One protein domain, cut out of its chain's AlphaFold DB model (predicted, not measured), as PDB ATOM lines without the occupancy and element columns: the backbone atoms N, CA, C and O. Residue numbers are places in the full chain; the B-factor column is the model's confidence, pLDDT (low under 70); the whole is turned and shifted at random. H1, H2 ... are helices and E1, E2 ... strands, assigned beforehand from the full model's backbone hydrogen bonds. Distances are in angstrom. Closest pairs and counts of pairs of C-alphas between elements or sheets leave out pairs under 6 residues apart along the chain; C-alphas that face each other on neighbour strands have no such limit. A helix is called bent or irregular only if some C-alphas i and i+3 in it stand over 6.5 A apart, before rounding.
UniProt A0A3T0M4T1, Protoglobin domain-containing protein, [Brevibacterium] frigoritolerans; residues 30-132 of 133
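This is residues 30 to 132 of the 133 residues of the protein "Protoglobin domain-containing protein" of [Brevibacterium] frigoritolerans (UniProt A0A3T0M4T1). Helices make an open frame with few contacts: H2 and the kinked H3 form an arch, H4 stands at one end, H5 folds back beneath H3, and H6, reached through the short strand E1, heads back toward the H4 end. H3 and H5 are the one pair of helices that touch; residues 35 to 41, of which 35 to 39 belong to H1, stick out at the other end, and the short H7 closes the printed part. The printed part has 103 residues, with seven named helices and one named strand in the order H1, H2, H3, H4, H5, E1, H6, H7, and is mostly helix. It is only just compact, close to loose, with a radius of gyration of the C-alphas of 15.4 A and spans of 41 by 32 by 21 A.

Find C-alpha 31 at (167.504, 188.302, 119.610), where H1 begins; it runs to residue 39. H2 follows as residues 44 to 52. H3, residues 54 to 72, is the longest helix by residues and measures 24.9 A. Look near residue 61 for its kink of 54 degrees; H3 is irregular there, with C-alphas 59 and 62 at 7.6 A. H4 is residues 76 to 85. Find C-alpha 88 at (192.675, 186.499, 143.520); from there H5 runs 20.5 A to residue 102. E1, residues 106 to 108, is followed at once by H6, residues 109 to 124, 22.4 A long. H7, residues 129 to 132, ends at C-alpha 132, (186.199, 197.062, 132.933).

Look first at H3 and H5, which touch at a steep tilt of 39 degrees, opposite ways; their closest C-alphas, of Val 65 and Lys 92, are 6.1 A apart. H4 is close to H3 but not clearly touching, with Leu 72 and Leu 78 the closest C-alphas at 6.4 A. H4 is also close to H5 but not clearly touching, about perpendicular at 88 degrees, the C-alphas of Ile 82 and Val 88 coming to 7.0 A. H5 and H6 are near each other, with 6 pairs of C-alphas within 10 A. H2 and H3 meet only through their link, as do E1 and H6. E1 pairs with no named strand; its closest C-alpha to H2 is Thr 106, 7.3 A from that of Leu 47. H1 and H6 are only just apart, at 8.5 A, and so are H4 and H7, at 8.4 A. In H2, H4 and H6 every O i to N i+4 pair is within hydrogen-bond range, against 4 of 5 in H1, 12 of 15 in H3 and 10 of 11 in H5; H7 is too short for such a pair.

The C-alphas farthest apart are those of Glu 45 and Asp 84, at 41.8 A. The printed part has no cut, and its links are tight. The mean pLDDT of the printed part is 97.3, and no printed residue is under 70.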
ATOM      1  N   TYR A  30     167.978 185.769 123.171       96.25
ATOM      2  CA  TYR A  30     168.569 187.113 123.141       96.25
ATOM      3  C   TYR A  30     168.651 187.677 121.710       96.25
ATOM      4  O   TYR A  30     169.748 187.899 121.195       96.25
ATOM      5  N   PRO A  31     167.517 187.942 121.032       93.62
ATOM      6  CA  PRO A  31     167.504 188.302 119.610       93.62
ATOM      7  C   PRO A  31     168.283 189.587 119.288       93.62
ATOM      8  O   PRO A  31     168.854 189.705 118.209       93.62
ATOM      9  N   SER A  32     168.379 190.537 120.225       96.62
ATOM     10  CA  SER A  32     169.170 191.759 120.029       96.62
ATOM     11  C   SER A  32     170.678 191.509 119.939       96.62
ATOM     12  O   SER A  32     171.391 192.358 119.407       96.62
ATOM     13  N   VAL A  33     171.174 190.366 120.425       97.19
ATOM     14  CA  VAL A  33     172.590 189.992 120.313       97.19
ATOM     15  C   VAL A  33     172.950 189.640 118.873       97.19
ATOM     16  O   VAL A  33     174.061 189.943 118.454       97.19
ATOM     17  N   LEU A  34     172.019 189.093 118.084       97.06
ATOM     18  CA  LEU A  34     172.262 188.832 116.660       97.06
ATOM     19  C   LEU A  34     172.569 190.136 115.906       97.06
ATOM     20  O   LEU A  34     173.548 190.201 115.176       97.06
ATOM     21  N   ASN A  35     171.848 191.220 116.211       97.56
ATOM     22  CA  ASN A  35     172.155 192.539 115.644       97.56
ATOM     23  C   ASN A  35     173.561 193.035 116.034       97.56
ATOM     24  O   ASN A  35     174.208 193.732 115.257       97.56
ATOM     25  N   GLN A  36     174.036 192.714 117.242       97.94
ATOM     26  CA  GLN A  36     175.380 193.097 117.696       97.94
ATOM     27  C   GLN A  36     176.464 192.285 116.986       97.94
ATOM     28  O   GLN A  36     177.477 192.856 116.595       97.94
ATOM     29  N   VAL A  37     176.233 190.981 116.800       97.56
ATOM     30  CA  VAL A  37     177.087 190.082 116.007       97.56
ATOM     31  C   VAL A  37     177.233 190.619 114.583       97.56
ATOM     32  O   VAL A  37     178.357 190.755 114.099       97.56
ATOM     33  N   ASP A  38     176.121 191.007 113.957       96.94
ATOM     34  CA  ASP A  38     176.119 191.586 112.612       96.94
ATOM     35  C   ASP A  38     176.873 192.925 112.565       96.94
ATOM     36  O   ASP A  38     177.646 193.169 111.638       96.94
ATOM     37  N   MET A  39     176.700 193.776 113.586       98.06
ATOM     38  CA  MET A  39     177.352 195.090 113.681       98.06
ATOM     39  C   MET A  39     178.881 194.997 113.761       98.06
ATOM     40  O   MET A  39     179.570 195.879 113.255       98.06
ATOM     41  N   ILE A  40     179.413 193.953 114.403       97.81
ATOM     42  CA  ILE A  40     180.863 193.715 114.494       97.81
ATOM     43  C   ILE A  40     181.391 192.810 113.375       97.81
ATOM     44  O   ILE A  40     182.579 192.501 113.369       97.81
ATOM     45  N   HIS A  41     180.523 192.389 112.450       97.69
ATOM     46  CA  HIS A  41     180.840 191.478 111.351       97.69
ATOM     47  C   HIS A  41     181.484 190.164 111.809       97.69
ATOM     48  O   HIS A  41     182.410 189.678 111.169       97.69
ATOM     49  N   LEU A  42     181.002 189.581 112.911       97.69
ATOM     50  CA  LEU A  42     181.511 188.296 113.388       97.69
ATOM     51  C   LEU A  42     180.963 187.158 112.518       97.69
ATOM     52  O   LEU A  42     179.778 186.829 112.575       97.69
ATOM     53  N   THR A  43     181.834 186.541 111.726       96.69
ATOM     54  CA  THR A  43     181.479 185.506 110.749       96.69
ATOM     55  C   THR A  43     181.814 184.088 111.228       96.69
ATOM     56  O   THR A  43     182.517 183.880 112.217       96.69
ATOM     57  N   ILE A  44     181.353 183.069 110.489       96.88
ATOM     58  CA  ILE A  44     181.775 181.672 110.706       96.88
ATOM     59  C   ILE A  44     183.291 181.506 110.511       96.88
ATOM     60  O   ILE A  44     183.915 180.734 111.236       96.88
ATOM     61  N   GLU A  45     183.890 182.246 109.572       96.56
ATOM     62  CA  GLU A  45     185.344 182.297 109.369       96.56
ATOM     63  C   GLU A  45     186.068 182.728 110.649       96.56
ATOM     64  O   GLU A  45     186.993 182.045 111.094       96.56
ATOM     65  N   ASP A  46     185.590 183.791 111.296       97.62
ATOM     66  CA  ASP A  46     186.156 184.282 112.553       97.62
ATOM     67  C   ASP A  46     186.020 183.259 113.682       97.62
ATOM     68  O   ASP A  46     186.969 183.036 114.433       97.62
ATOM     69  N   LEU A  47     184.871 182.583 113.790       98.12
ATOM     70  CA  LEU A  47     184.676 181.539 114.800       98.12
ATOM     71  C   LEU A  47     185.608 180.342 114.582       98.12
ATOM     72  O   LEU A  47     186.143 179.802 115.552       98.12
ATOM     73  N   CYS A  48     185.848 179.951 113.329       97.81
ATOM     74  CA  CYS A  48     186.831 178.931 112.974       97.81
ATOM     75  C   CYS A  48     188.254 179.344 113.379       97.81
ATOM     76  O   CYS A  48     188.990 178.545 113.962       97.81
ATOM     77  N   ILE A  49     188.636 180.600 113.117       96.62
ATOM     78  CA  ILE A  49     189.936 181.148 113.532       96.62
ATOM     79  C   ILE A  49     190.045 181.126 115.058       96.62
ATOM     80  O   ILE A  49     190.999 180.565 115.596       96.62
ATOM     81  N   ILE A  50     189.048 181.656 115.768       97.06
ATOM     82  CA  ILE A  50     188.984 181.656 117.233       97.06
ATOM     83  C   ILE A  50     189.134 180.232 117.787       97.06
ATOM     84  O   ILE A  50     189.943 180.002 118.688       97.06
ATOM     85  N   ARG A  51     188.413 179.262 117.213       97.50
ATOM     86  CA  ARG A  51     188.491 177.850 117.604       97.50
ATOM     87  C   ARG A  51     189.886 177.269 117.395       97.50
ATOM     88  O   ARG A  51     190.376 176.552 118.266       97.50
ATOM     89  N   SER A  52     190.535 177.594 116.277       96.12
ATOM     90  CA  SER A  52     191.879 177.093 115.958       96.12
ATOM     91  C   SER A  52     192.947 177.535 116.964       96.12
ATOM     92  O   SER A  52     193.932 176.830 117.174       96.12
ATOM     93  N   LEU A  53     192.725 178.667 117.641       95.75
ATOM     94  CA  LEU A  53     193.638 179.214 118.645       95.75
ATOM     95  C   LEU A  53     193.455 178.594 120.036       95.75
ATOM     96  O   LEU A  53     194.293 178.819 120.908       95.75
ATOM     97  N   GLN A  54     192.382 177.832 120.280       95.81
ATOM     98  CA  GLN A  54     192.008 177.422 121.635       95.81
ATOM     99  C   GLN A  54     193.103 176.616 122.348       95.81
ATOM    100  O   GLN A  54     193.396 176.896 123.511       95.81
ATOM    101  N   GLU A  55     193.727 175.644 121.674       92.94
ATOM    102  CA  GLU A  55     194.784 174.830 122.292       92.94
ATOM    103  C   GLU A  55     196.057 175.646 122.546       92.94
ATOM    104  O   GLU A  55     196.626 175.559 123.631       92.94
ATOM    105  N   GLN A  56     196.450 176.523 121.617       93.44
ATOM    106  CA  GLN A  56     197.599 177.413 121.820       93.44
ATOM    107  C   GLN A  56     197.360 178.375 122.988       93.44
ATOM    108  O   GLN A  56     198.218 178.567 123.845       93.44
ATOM    109  N   VAL A  57     196.166 178.967 123.068       94.62
ATOM    110  CA  VAL A  57     195.802 179.871 124.163       94.62
ATOM    111  C   VAL A  57     195.795 179.128 125.494       94.62
ATOM    112  O   VAL A  57     196.332 179.644 126.473       94.62
ATOM    113  N   LYS A  58     195.237 177.915 125.540       95.62
ATOM    114  CA  LYS A  58     195.167 177.068 126.739       95.62
ATOM    115  C   LYS A  58     196.537 176.825 127.372       95.62
ATOM    116  O   LYS A  58     196.635 176.903 128.595       95.62
ATOM    117  N   GLU A  59     197.582 176.612 126.574       96.56
ATOM    118  CA  GLU A  59     198.962 176.462 127.067       96.56
ATOM    119  C   GLU A  59     199.472 177.716 127.800       96.56
ATOM    120  O   GLU A  59     200.291 177.626 128.716       96.56
ATOM    121  N   HIS A  60     198.942 178.892 127.453       97.12
ATOM    122  CA  HIS A  60     199.352 180.180 128.007       97.12
ATOM    123  C   HIS A  60     198.349 180.792 128.998       97.12
ATOM    124  O   HIS A  60     198.683 181.775 129.668       97.12
ATOM    125  N   LEU A  61     197.145 180.228 129.151       96.75
ATOM    126  CA  LEU A  61     196.065 180.824 129.950       96.75
ATOM    127  C   LEU A  61     196.470 181.099 131.398       96.75
ATOM    128  O   LEU A  61     196.169 182.171 131.920       96.75
ATOM    129  N   THR A  62     197.185 180.175 132.043       97.56
ATOM    130  CA  THR A  62     197.663 180.364 133.423       97.56
ATOM    131  C   THR A  62     198.526 181.620 133.556       97.56
ATOM    132  O   THR A  62     198.347 182.402 134.492       97.56
ATOM    133  N   GLN A  63     199.434 181.850 132.603       98.06
ATOM    134  CA  GLN A  63     200.302 183.027 132.594       98.06
ATOM    135  C   GLN A  63     199.516 184.300 132.267       98.06
ATOM    136  O   GLN A  63     199.697 185.311 132.943       98.06
ATOM    137  N   ILE A  64     198.623 184.253 131.274       97.81
ATOM    138  CA  ILE A  64     197.788 185.394 130.871       97.81
ATOM    139  C   ILE A  64     196.935 185.874 132.052       97.81
ATOM    140  O   ILE A  64     196.966 187.048 132.418       97.81
ATOM    141  N   VAL A  65     196.242 184.947 132.713       98.31
ATOM    142  CA  VAL A  65     195.414 185.225 133.890       98.31
ATOM    143  C   VAL A  65     196.262 185.694 135.076       98.31
ATOM    144  O   VAL A  65     195.863 186.597 135.811       98.31
ATOM    145  N   GLY A  66     197.449 185.112 135.270       98.38
ATOM    146  CA  GLY A  66     198.406 185.565 136.277       98.38
ATOM    147  C   GLY A  66     198.800 187.029 136.086       98.38
ATOM    148  O   GLY A  66     198.719 187.816 137.030       98.38
ATOM    149  N   ASN A  67     199.161 187.393 134.856       98.38
ATOM    150  CA  ASN A  67     199.553 188.749 134.487       98.38
ATOM    151  C   ASN A  67     198.393 189.744 134.597       98.38
ATOM    152  O   ASN A  67     198.620 190.874 135.018       98.38
ATOM    153  N   PHE A  68     197.163 189.324 134.284       98.38
ATOM    154  CA  PHE A  68     195.972 190.155 134.454       98.38
ATOM    155  C   PHE A  68     195.823 190.634 135.905       98.38
ATOM    156  O   PHE A  68     195.815 191.837 136.151       98.38
ATOM    157  N   TYR A  69     195.798 189.719 136.882       98.12
ATOM    158  CA  TYR A  69     195.660 190.115 138.292       98.12
ATOM    159  C   TYR A  69     196.887 190.845 138.830       98.12
ATOM    160  O   TYR A  69     196.722 191.780 139.604       98.12
ATOM    161  N   LYS A  70     198.096 190.487 138.374       98.25
ATOM    162  CA  LYS A  70     199.309 191.245 138.706       98.25
ATOM    163  C   LYS A  70     199.205 192.703 138.247       98.25
ATOM    164  O   LYS A  70     199.681 193.595 138.932       98.25
ATOM    165  N   ASN A  71     198.578 192.964 137.099       97.88
ATOM    166  CA  ASN A  71     198.365 194.332 136.637       97.88
ATOM    167  C   ASN A  71     197.336 195.088 137.496       97.88
ATOM    168  O   ASN A  71     197.504 196.284 137.718       97.88
ATOM    169  N   LEU A  72     196.305 194.404 138.009       97.75
ATOM    170  CA  LEU A  72     195.304 195.020 138.892       97.75
ATOM    171  C   LEU A  72     195.881 195.451 140.248       97.75
ATOM    172  O   LEU A  72     195.349 196.372 140.858       97.75
ATOM    173  N   GLU A  73     196.984 194.844 140.696       96.44
ATOM    174  CA  GLU A  73     197.693 195.248 141.922       96.44
ATOM    175  C   GLU A  73     198.178 196.707 141.876       96.44
ATOM    176  O   GLU A  73     198.364 197.323 142.925       96.44
ATOM    177  N   ASN A  74     198.321 197.286 140.678       97.56
ATOM    178  CA  ASN A  74     198.700 198.687 140.493       97.56
ATOM    179  C   ASN A  74     197.578 199.681 140.844       97.56
ATOM    180  O   ASN A  74     197.847 200.874 140.952       97.56
ATOM    181  N   GLU A  75     196.338 199.216 141.023       98.00
ATOM    182  CA  GLU A  75     195.196 200.048 141.406       98.00
ATOM    183  C   GLU A  75     194.592 199.536 142.730       98.00
ATOM    184  O   GLU A  75     193.798 198.586 142.742       98.00
ATOM    185  N   PRO A  76     194.929 200.167 143.875       97.94
ATOM    186  CA  PRO A  76     194.482 199.718 145.192       97.94
ATOM    187  C   PRO A  76     192.960 199.601 145.336       97.94
ATOM    188  O   PRO A  76     192.482 198.723 146.061       97.94
ATOM    189  N   SER A  77     192.177 200.442 144.644       97.81
ATOM    190  CA  SER A  77     190.712 200.363 144.711       97.81
ATOM    191  C   SER A  77     190.154 199.075 144.089       97.81
ATOM    192  O   SER A  77     189.186 198.520 144.611       97.81
ATOM    193  N   LEU A  78     190.795 198.534 143.046       98.38
ATOM    194  CA  LEU A  78     190.406 197.257 142.437       98.38
ATOM    195  C   LEU A  78     190.755 196.077 143.342       98.38
ATOM    196  O   LEU A  78     189.944 195.161 143.510       98.38
ATOM    197  N   MET A  79     191.917 196.125 143.995       98.38
ATOM    198  CA  MET A  79     192.310 195.100 144.965       98.38
ATOM    199  C   MET A  79     191.363 195.051 146.160       98.38
ATOM    200  O   MET A  79     191.013 193.958 146.609       98.38
ATOM    201  N   LYS A  80     190.876 196.212 146.614       98.25
ATOM    202  CA  LYS A  80     189.852 196.288 147.657       98.25
ATOM    203  C   LYS A  80     188.530 195.643 147.230       98.25
ATOM    204  O   LYS A  80     187.979 194.840 147.978       98.25
ATOM    205  N   ILE A  81     188.038 195.934 146.021       98.44
ATOM    206  CA  ILE A  81     186.821 195.291 145.490       98.44
ATOM    207  C   ILE A  81     186.987 193.766 145.471       98.44
ATOM    208  O   ILE A  81     186.077 193.037 145.875       98.44
ATOM    209  N   ILE A  82     188.153 193.277 145.037       98.25
ATOM    210  CA  ILE A  82     188.452 191.844 145.009       98.25
ATOM    211  C   ILE A  82     188.443 191.259 146.419       98.25
ATOM    212  O   ILE A  82     187.767 190.254 146.617       98.25
ATOM    213  N   SER A  83     189.150 191.855 147.384       97.94
ATOM    214  CA  SER A  83     189.244 191.316 148.749       97.94
ATOM    215  C   SER A  83     187.909 191.320 149.490       97.94
ATOM    216  O   SER A  83     187.641 190.403 150.260       97.94
ATOM    217  N   ASP A  84     187.058 192.317 149.237       98.38
ATOM    218  CA  ASP A  84     185.758 192.447 149.901       98.38
ATOM    219  C   ASP A  84     184.741 191.398 149.398       98.38
ATOM    220  O   ASP A  84     183.795 191.055 150.105       98.38
ATOM    221  N   ASN A  85     184.933 190.857 148.187       98.19
ATOM    222  CA  ASN A  85     183.977 189.949 147.536       98.19
ATOM    223  C   ASN A  85     184.546 188.542 147.256       98.19
ATOM    224  O   ASN A  85     183.798 187.595 146.984       98.19
ATOM    225  N   SER A  86     185.872 188.383 147.238       97.75
ATOM    226  CA  SER A  86     186.552 187.179 146.762       97.75
ATOM    227  C   SER A  86     188.037 187.110 147.137       97.75
ATOM    228  O   SER A  86     188.518 187.770 148.049       97.75
ATOM    229  N   SER A  87     188.774 186.244 146.444       98.00
ATOM    230  CA  SER A  87     190.231 186.197 146.458       98.00
ATOM    231  C   SER A  87     190.764 186.092 145.035       98.00
ATOM    232  O   SER A  87     190.117 185.505 144.163       98.00
ATOM    233  N   VAL A  88     191.971 186.618 144.809       98.00
ATOM    234  CA  VAL A  88     192.675 186.499 143.520       98.00
ATOM    235  C   VAL A  88     192.762 185.035 143.090       98.00
ATOM    236  O   VAL A  88     192.435 184.712 141.955       98.00
ATOM    237  N   GLU A  89     193.111 184.129 144.003       97.81
ATOM    238  CA  GLU A  89     193.233 182.694 143.717       97.81
ATOM    239  C   GLU A  89     191.931 182.087 143.164       97.81
ATOM    240  O   GLU A  89     191.936 181.351 142.176       97.81
ATOM    241  N   ARG A  90     190.783 182.437 143.756       97.94
ATOM    242  CA  ARG A  90     189.483 181.960 143.273       97.94
ATOM    243  C   ARG A  90     189.114 182.593 141.933       97.94
ATOM    244  O   ARG A  90     188.619 181.898 141.048       97.94
ATOM    245  N   LEU A  91     189.374 183.892 141.776       98.19
ATOM    246  CA  LEU A  91     189.037 184.626 140.560       98.19
ATOM    247  C   LEU A  91     189.912 184.237 139.357       98.19
ATOM    248  O   LEU A  91     189.428 184.238 138.224       98.19
ATOM    249  N   LYS A  92     191.166 183.828 139.581       98.25
ATOM    250  CA  LYS A  92     192.030 183.260 138.536       98.25
ATOM    251  C   LYS A  92     191.389 182.031 137.895       98.25
ATOM    252  O   LYS A  92     191.335 181.939 136.673       98.25
ATOM    253  N   LYS A  93     190.821 181.126 138.696       98.00
ATOM    254  CA  LYS A  93     190.143 179.919 138.188       98.00
ATOM    255  C   LYS A  93     188.925 180.268 137.332       98.00
ATOM    256  O   LYS A  93     188.733 179.692 136.262       98.00
ATOM    257  N   THR A  94     188.117 181.233 137.772       97.44
ATOM    258  CA  THR A  94     186.932 181.655 137.012       97.44
ATOM    259  C   THR A  94     187.297 182.398 135.733       97.44
ATOM    260  O   THR A  94     186.679 182.138 134.704       97.44
ATOM    261  N   LEU A  95     188.313 183.271 135.770       98.12
ATOM    262  CA  LEU A  95     188.778 183.997 134.588       98.12
ATOM    263  C   LEU A  95     189.439 183.056 133.577       98.12
ATOM    264  O   LEU A  95     189.167 183.169 132.391       98.12
ATOM    265  N   HIS A  96     190.224 182.078 134.037       98.00
ATOM    266  CA  HIS A  96     190.791 181.044 133.169       98.00
ATOM    267  C   HIS A  96     189.699 180.316 132.384       98.00
ATOM    268  O   HIS A  96     189.788 180.200 131.166       98.00
ATOM    269  N   ARG A  97     188.649 179.839 133.068       96.88
ATOM    270  CA  ARG A  97     187.511 179.201 132.397       96.88
ATOM    271  C   ARG A  97     186.822 180.162 131.428       96.88
ATOM    272  O   ARG A  97     186.574 179.779 130.292       96.88
ATOM    273  N   HIS A  98     186.556 181.397 131.854       96.94
ATOM    274  CA  HIS A  98     185.915 182.406 131.009       96.94
ATOM    275  C   HIS A  98     186.700 182.656 129.716       96.94
ATOM    276  O   HIS A  98     186.118 182.602 128.637       96.94
ATOM    277  N   MET A  99     188.017 182.857 129.816       97.19
ATOM    278  CA  MET A  99     188.888 183.045 128.658       97.19
ATOM    279  C   MET A  99     188.928 181.795 127.784       97.19
ATOM    280  O   MET A  99     188.784 181.917 126.580       97.19
ATOM    281  N   PHE A 100     189.047 180.594 128.358       97.06
ATOM    282  CA  PHE A 100     189.023 179.352 127.579       97.06
ATOM    283  C   PHE A 100     187.729 179.190 126.763       97.06
ATOM    284  O   PHE A 100     187.775 178.826 125.587       97.06
ATOM    285  N   GLU A 101     186.581 179.508 127.367       96.81
ATOM    286  CA  GLU A 101     185.274 179.490 126.702       96.81
ATOM    287  C   GLU A 101     185.156 180.530 125.582       96.81
ATOM    288  O   GLU A 101     184.417 180.292 124.632       96.81
ATOM    289  N   MET A 102     185.867 181.665 125.651       96.94
ATOM    290  CA  MET A 102     185.876 182.643 124.551       96.94
ATOM    291  C   MET A 102     186.448 182.053 123.257       96.94
ATOM    292  O   MET A 102     186.058 182.490 122.181       96.94
ATOM    293  N   PHE A 103     187.317 181.041 123.359       97.69
ATOM    294  CA  PHE A 103     187.905 180.345 122.212       97.69
ATOM    295  C   PHE A 103     187.142 179.072 121.813       97.69
ATOM    296  O   PHE A 103     187.653 178.250 121.056       97.69
ATOM    297  N   SER A 104     185.918 178.866 122.313       96.12
ATOM    298  CA  SER A 104     185.133 177.668 121.987       96.12
ATOM    299  C   SER A 104     184.675 177.624 120.530       96.12
ATOM    300  O   SER A 104     184.466 176.527 120.023       96.12
ATOM    301  N   GLY A 105     184.527 178.788 119.883       96.94
ATOM    302  CA  GLY A 105     183.908 178.931 118.563       96.94
ATOM    303  C   GLY A 105     182.375 178.840 118.576       96.94
ATOM    304  O   GLY A 105     181.758 178.884 117.516       96.94
ATOM    305  N   THR A 106     181.748 178.748 119.753       97.19
ATOM    306  CA  THR A 106     180.292 178.606 119.887       97.19
ATOM    307  C   THR A 106     179.714 179.705 120.765       97.19
ATOM    308  O   THR A 106     180.149 179.893 121.903       97.19
ATOM    309  N   ILE A 107     178.697 180.396 120.249       97.62
ATOM    310  CA  ILE A 107     177.932 181.413 120.974       97.62
ATOM    311  C   ILE A 107     176.473 180.963 121.017       97.62
ATOM    312  O   ILE A 107     175.774 181.010 120.009       97.62
ATOM    313  N   ASP A 108     176.007 180.524 122.180       97.69
ATOM    314  CA  ASP A 108     174.632 180.078 122.403       97.69
ATOM    315  C   ASP A 108     173.946 180.854 123.541       97.69
ATOM    316  O   ASP A 108     174.530 181.739 124.175       97.69
ATOM    317  N   ASP A 109     172.680 180.537 123.810       98.19
ATOM    318  CA  ASP A 109     171.918 181.186 124.884       98.19
ATOM    319  C   ASP A 109     172.578 181.017 126.263       98.19
ATOM    320  O   ASP A 109     172.573 181.947 127.075       98.19
ATOM    321  N   ALA A 110     173.202 179.865 126.532       97.19
ATOM    322  CA  ALA A 110     173.910 179.619 127.786       97.19
ATOM    323  C   ALA A 110     175.164 180.499 127.903       97.19
ATOM    324  O   ALA A 110     175.416 181.090 128.961       97.19
ATOM    325  N   TYR A 111     175.912 180.645 126.807       97.50
ATOM    326  CA  TYR A 111     177.052 181.539 126.694       97.50
ATOM    327  C   TYR A 111     176.620 182.966 127.026       97.50
ATOM    328  O   TYR A 111     177.195 183.571 127.933       97.50
ATOM    329  N   ILE A 112     175.583 183.479 126.362       98.00
ATOM    330  CA  ILE A 112     175.090 184.850 126.549       98.00
ATOM    331  C   ILE A 112     174.563 185.076 127.966       98.00
ATOM    332  O   ILE A 112     174.970 186.036 128.631       98.00
ATOM    333  N   LYS A 113     173.745 184.158 128.488       98.06
ATOM    334  CA  LYS A 113     173.234 184.212 129.864       98.06
ATOM    335  C   LYS A 113     174.360 184.322 130.889       98.06
ATOM    336  O   LYS A 113     174.286 185.138 131.811       98.06
ATOM    337  N   GLN A 114     175.431 183.548 130.716       97.44
ATOM    338  CA  GLN A 114     176.587 183.603 131.605       97.44
ATOM    339  C   GLN A 114     177.271 184.981 131.576       97.44
ATOM    340  O   GLN A 114     177.680 185.474 132.628       97.44
ATOM    341  N   ARG A 115     177.365 185.637 130.409       97.31
ATOM    342  CA  ARG A 115     177.972 186.978 130.282       97.31
ATOM    343  C   ARG A 115     177.089 188.047 130.924       97.31
ATOM    344  O   ARG A 115     177.618 188.916 131.614       97.31
ATOM    345  N   TYR A 116     175.765 187.927 130.820       97.50
ATOM    346  CA  TYR A 116     174.840 188.787 131.565       97.50
ATOM    347  C   TYR A 116     175.003 188.647 133.081       97.50
ATOM    348  O   TYR A 116     175.110 189.657 133.774       97.50
ATOM    349  N   ILE A 117     175.076 187.419 133.606       98.00
ATOM    350  CA  ILE A 117     175.293 187.186 135.043       98.00
ATOM    351  C   ILE A 117     176.605 187.835 135.500       98.00
ATOM    352  O   ILE A 117     176.628 188.534 136.512       98.00
ATOM    353  N   ILE A 118     177.688 187.646 134.741       97.56
ATOM    354  CA  ILE A 118     178.993 188.245 135.049       97.56
ATOM    355  C   ILE A 118     178.908 189.779 135.038       97.56
ATOM    356  O   ILE A 118     179.407 190.414 135.967       97.56
ATOM    357  N   ALA A 119     178.249 190.382 134.046       97.12
ATOM    358  CA  ALA A 119     178.063 191.832 133.981       97.12
ATOM    359  C   ALA A 119     177.293 192.364 135.206       97.12
ATOM    360  O   ALA A 119     177.732 193.319 135.847       97.12
ATOM    361  N   GLN A 120     176.201 191.698 135.598       98.12
ATOM    362  CA  GLN A 120     175.420 192.068 136.784       98.12
ATOM    363  C   GLN A 120     176.233 191.959 138.079       98.12
ATOM    364  O   GLN A 120     176.111 192.807 138.963       98.12
ATOM    365  N   VAL A 121     177.103 190.949 138.195       98.00
ATOM    366  CA  VAL A 121     178.009 190.825 139.346       98.00
ATOM    367  C   VAL A 121     178.972 192.007 139.415       98.00
ATOM    368  O   VAL A 121     179.111 192.581 140.492       98.00
ATOM    369  N   HIS A 122     179.588 192.407 138.299       98.00
ATOM    370  CA  HIS A 122     180.508 193.551 138.269       98.00
ATOM    371  C   HIS A 122     179.817 194.872 138.638       98.00
ATOM    372  O   HIS A 122     180.370 195.650 139.415       98.00
ATOM    373  N   VAL A 123     178.580 195.085 138.169       97.94
ATOM    374  CA  VAL A 123     177.756 196.238 138.575       97.94
ATOM    375  C   VAL A 123     177.470 196.203 140.077       97.94
ATOM    376  O   VAL A 123     177.691 197.191 140.772       97.94
ATOM    377  N   ARG A 124     177.030 195.053 140.602       98.12
ATOM    378  CA  ARG A 124     176.665 194.892 142.018       98.12
ATOM    379  C   ARG A 124     177.833 195.143 142.974       98.12
ATOM    380  O   ARG A 124     177.608 195.683 144.050       98.12
ATOM    381  N   ILE A 125     179.054 194.750 142.607       97.94
ATOM    382  CA  ILE A 125     180.257 194.980 143.433       97.94
ATOM    383  C   ILE A 125     180.857 196.384 143.244       97.94
ATOM    384  O   ILE A 125     181.888 196.688 143.839       97.94
ATOM    385  N   GLY A 126     180.235 197.232 142.420       97.38
ATOM    386  CA  GLY A 126     180.660 198.613 142.209       97.38
ATOM    387  C   GLY A 126     181.899 198.766 141.327       97.38
ATOM    388  O   GLY A 126     182.584 199.787 141.425       97.38
ATOM    389  N   LEU A 127     182.205 197.791 140.462       98.25
ATOM    390  CA  LEU A 127     183.290 197.955 139.498       98.25
ATOM    391  C   LEU A 127     182.904 199.029 138.475       98.25
ATOM    392  O   LEU A 127     181.942 198.882 137.722       98.25
ATOM    393  N   GLN A 128     183.668 200.121 138.445       97.25
ATOM    394  CA  GLN A 128     183.404 201.228 137.531       97.25
ATOM    395  C   GLN A 128     183.686 200.818 136.074       97.25
ATOM    396  O   GLN A 128     184.728 200.212 135.820       97.25
ATOM    397  N   PRO A 129     182.847 201.223 135.098       95.88
ATOM    398  CA  PRO A 129     183.024 200.850 133.692       95.88
ATOM    399  C   PRO A 129     184.403 201.184 133.107       95.88
ATOM    400  O   PRO A 129     184.931 200.406 132.324       95.88
ATOM    401  N   LYS A 130     185.029 202.286 133.540       96.19
ATOM    402  CA  LYS A 130     186.370 202.708 133.089       96.19
ATOM    403  C   LYS A 130     187.496 201.713 133.405       96.19
ATOM    404  O   LYS A 130     188.565 201.828 132.830       96.19
ATOM    405  N   TRP A 131     187.281 200.824 134.376       97.00
ATOM    406  CA  TRP A 131     188.229 199.770 134.743       97.00
ATOM    407  C   TRP A 131     187.893 198.428 134.089       97.00
ATOM    408  O   TRP A 131     188.706 197.512 134.136       97.00
ATOM    409  N   TYR A 132     186.675 198.290 133.559       94.94
ATOM    410  CA  TYR A 132     186.199 197.062 132.933       94.94
ATOM    411  C   TYR A 132     186.475 197.029 131.424       94.94
ATOM    412  O   TYR A 132     186.749 195.958 130.890       94.94
TER     413      TYR A 132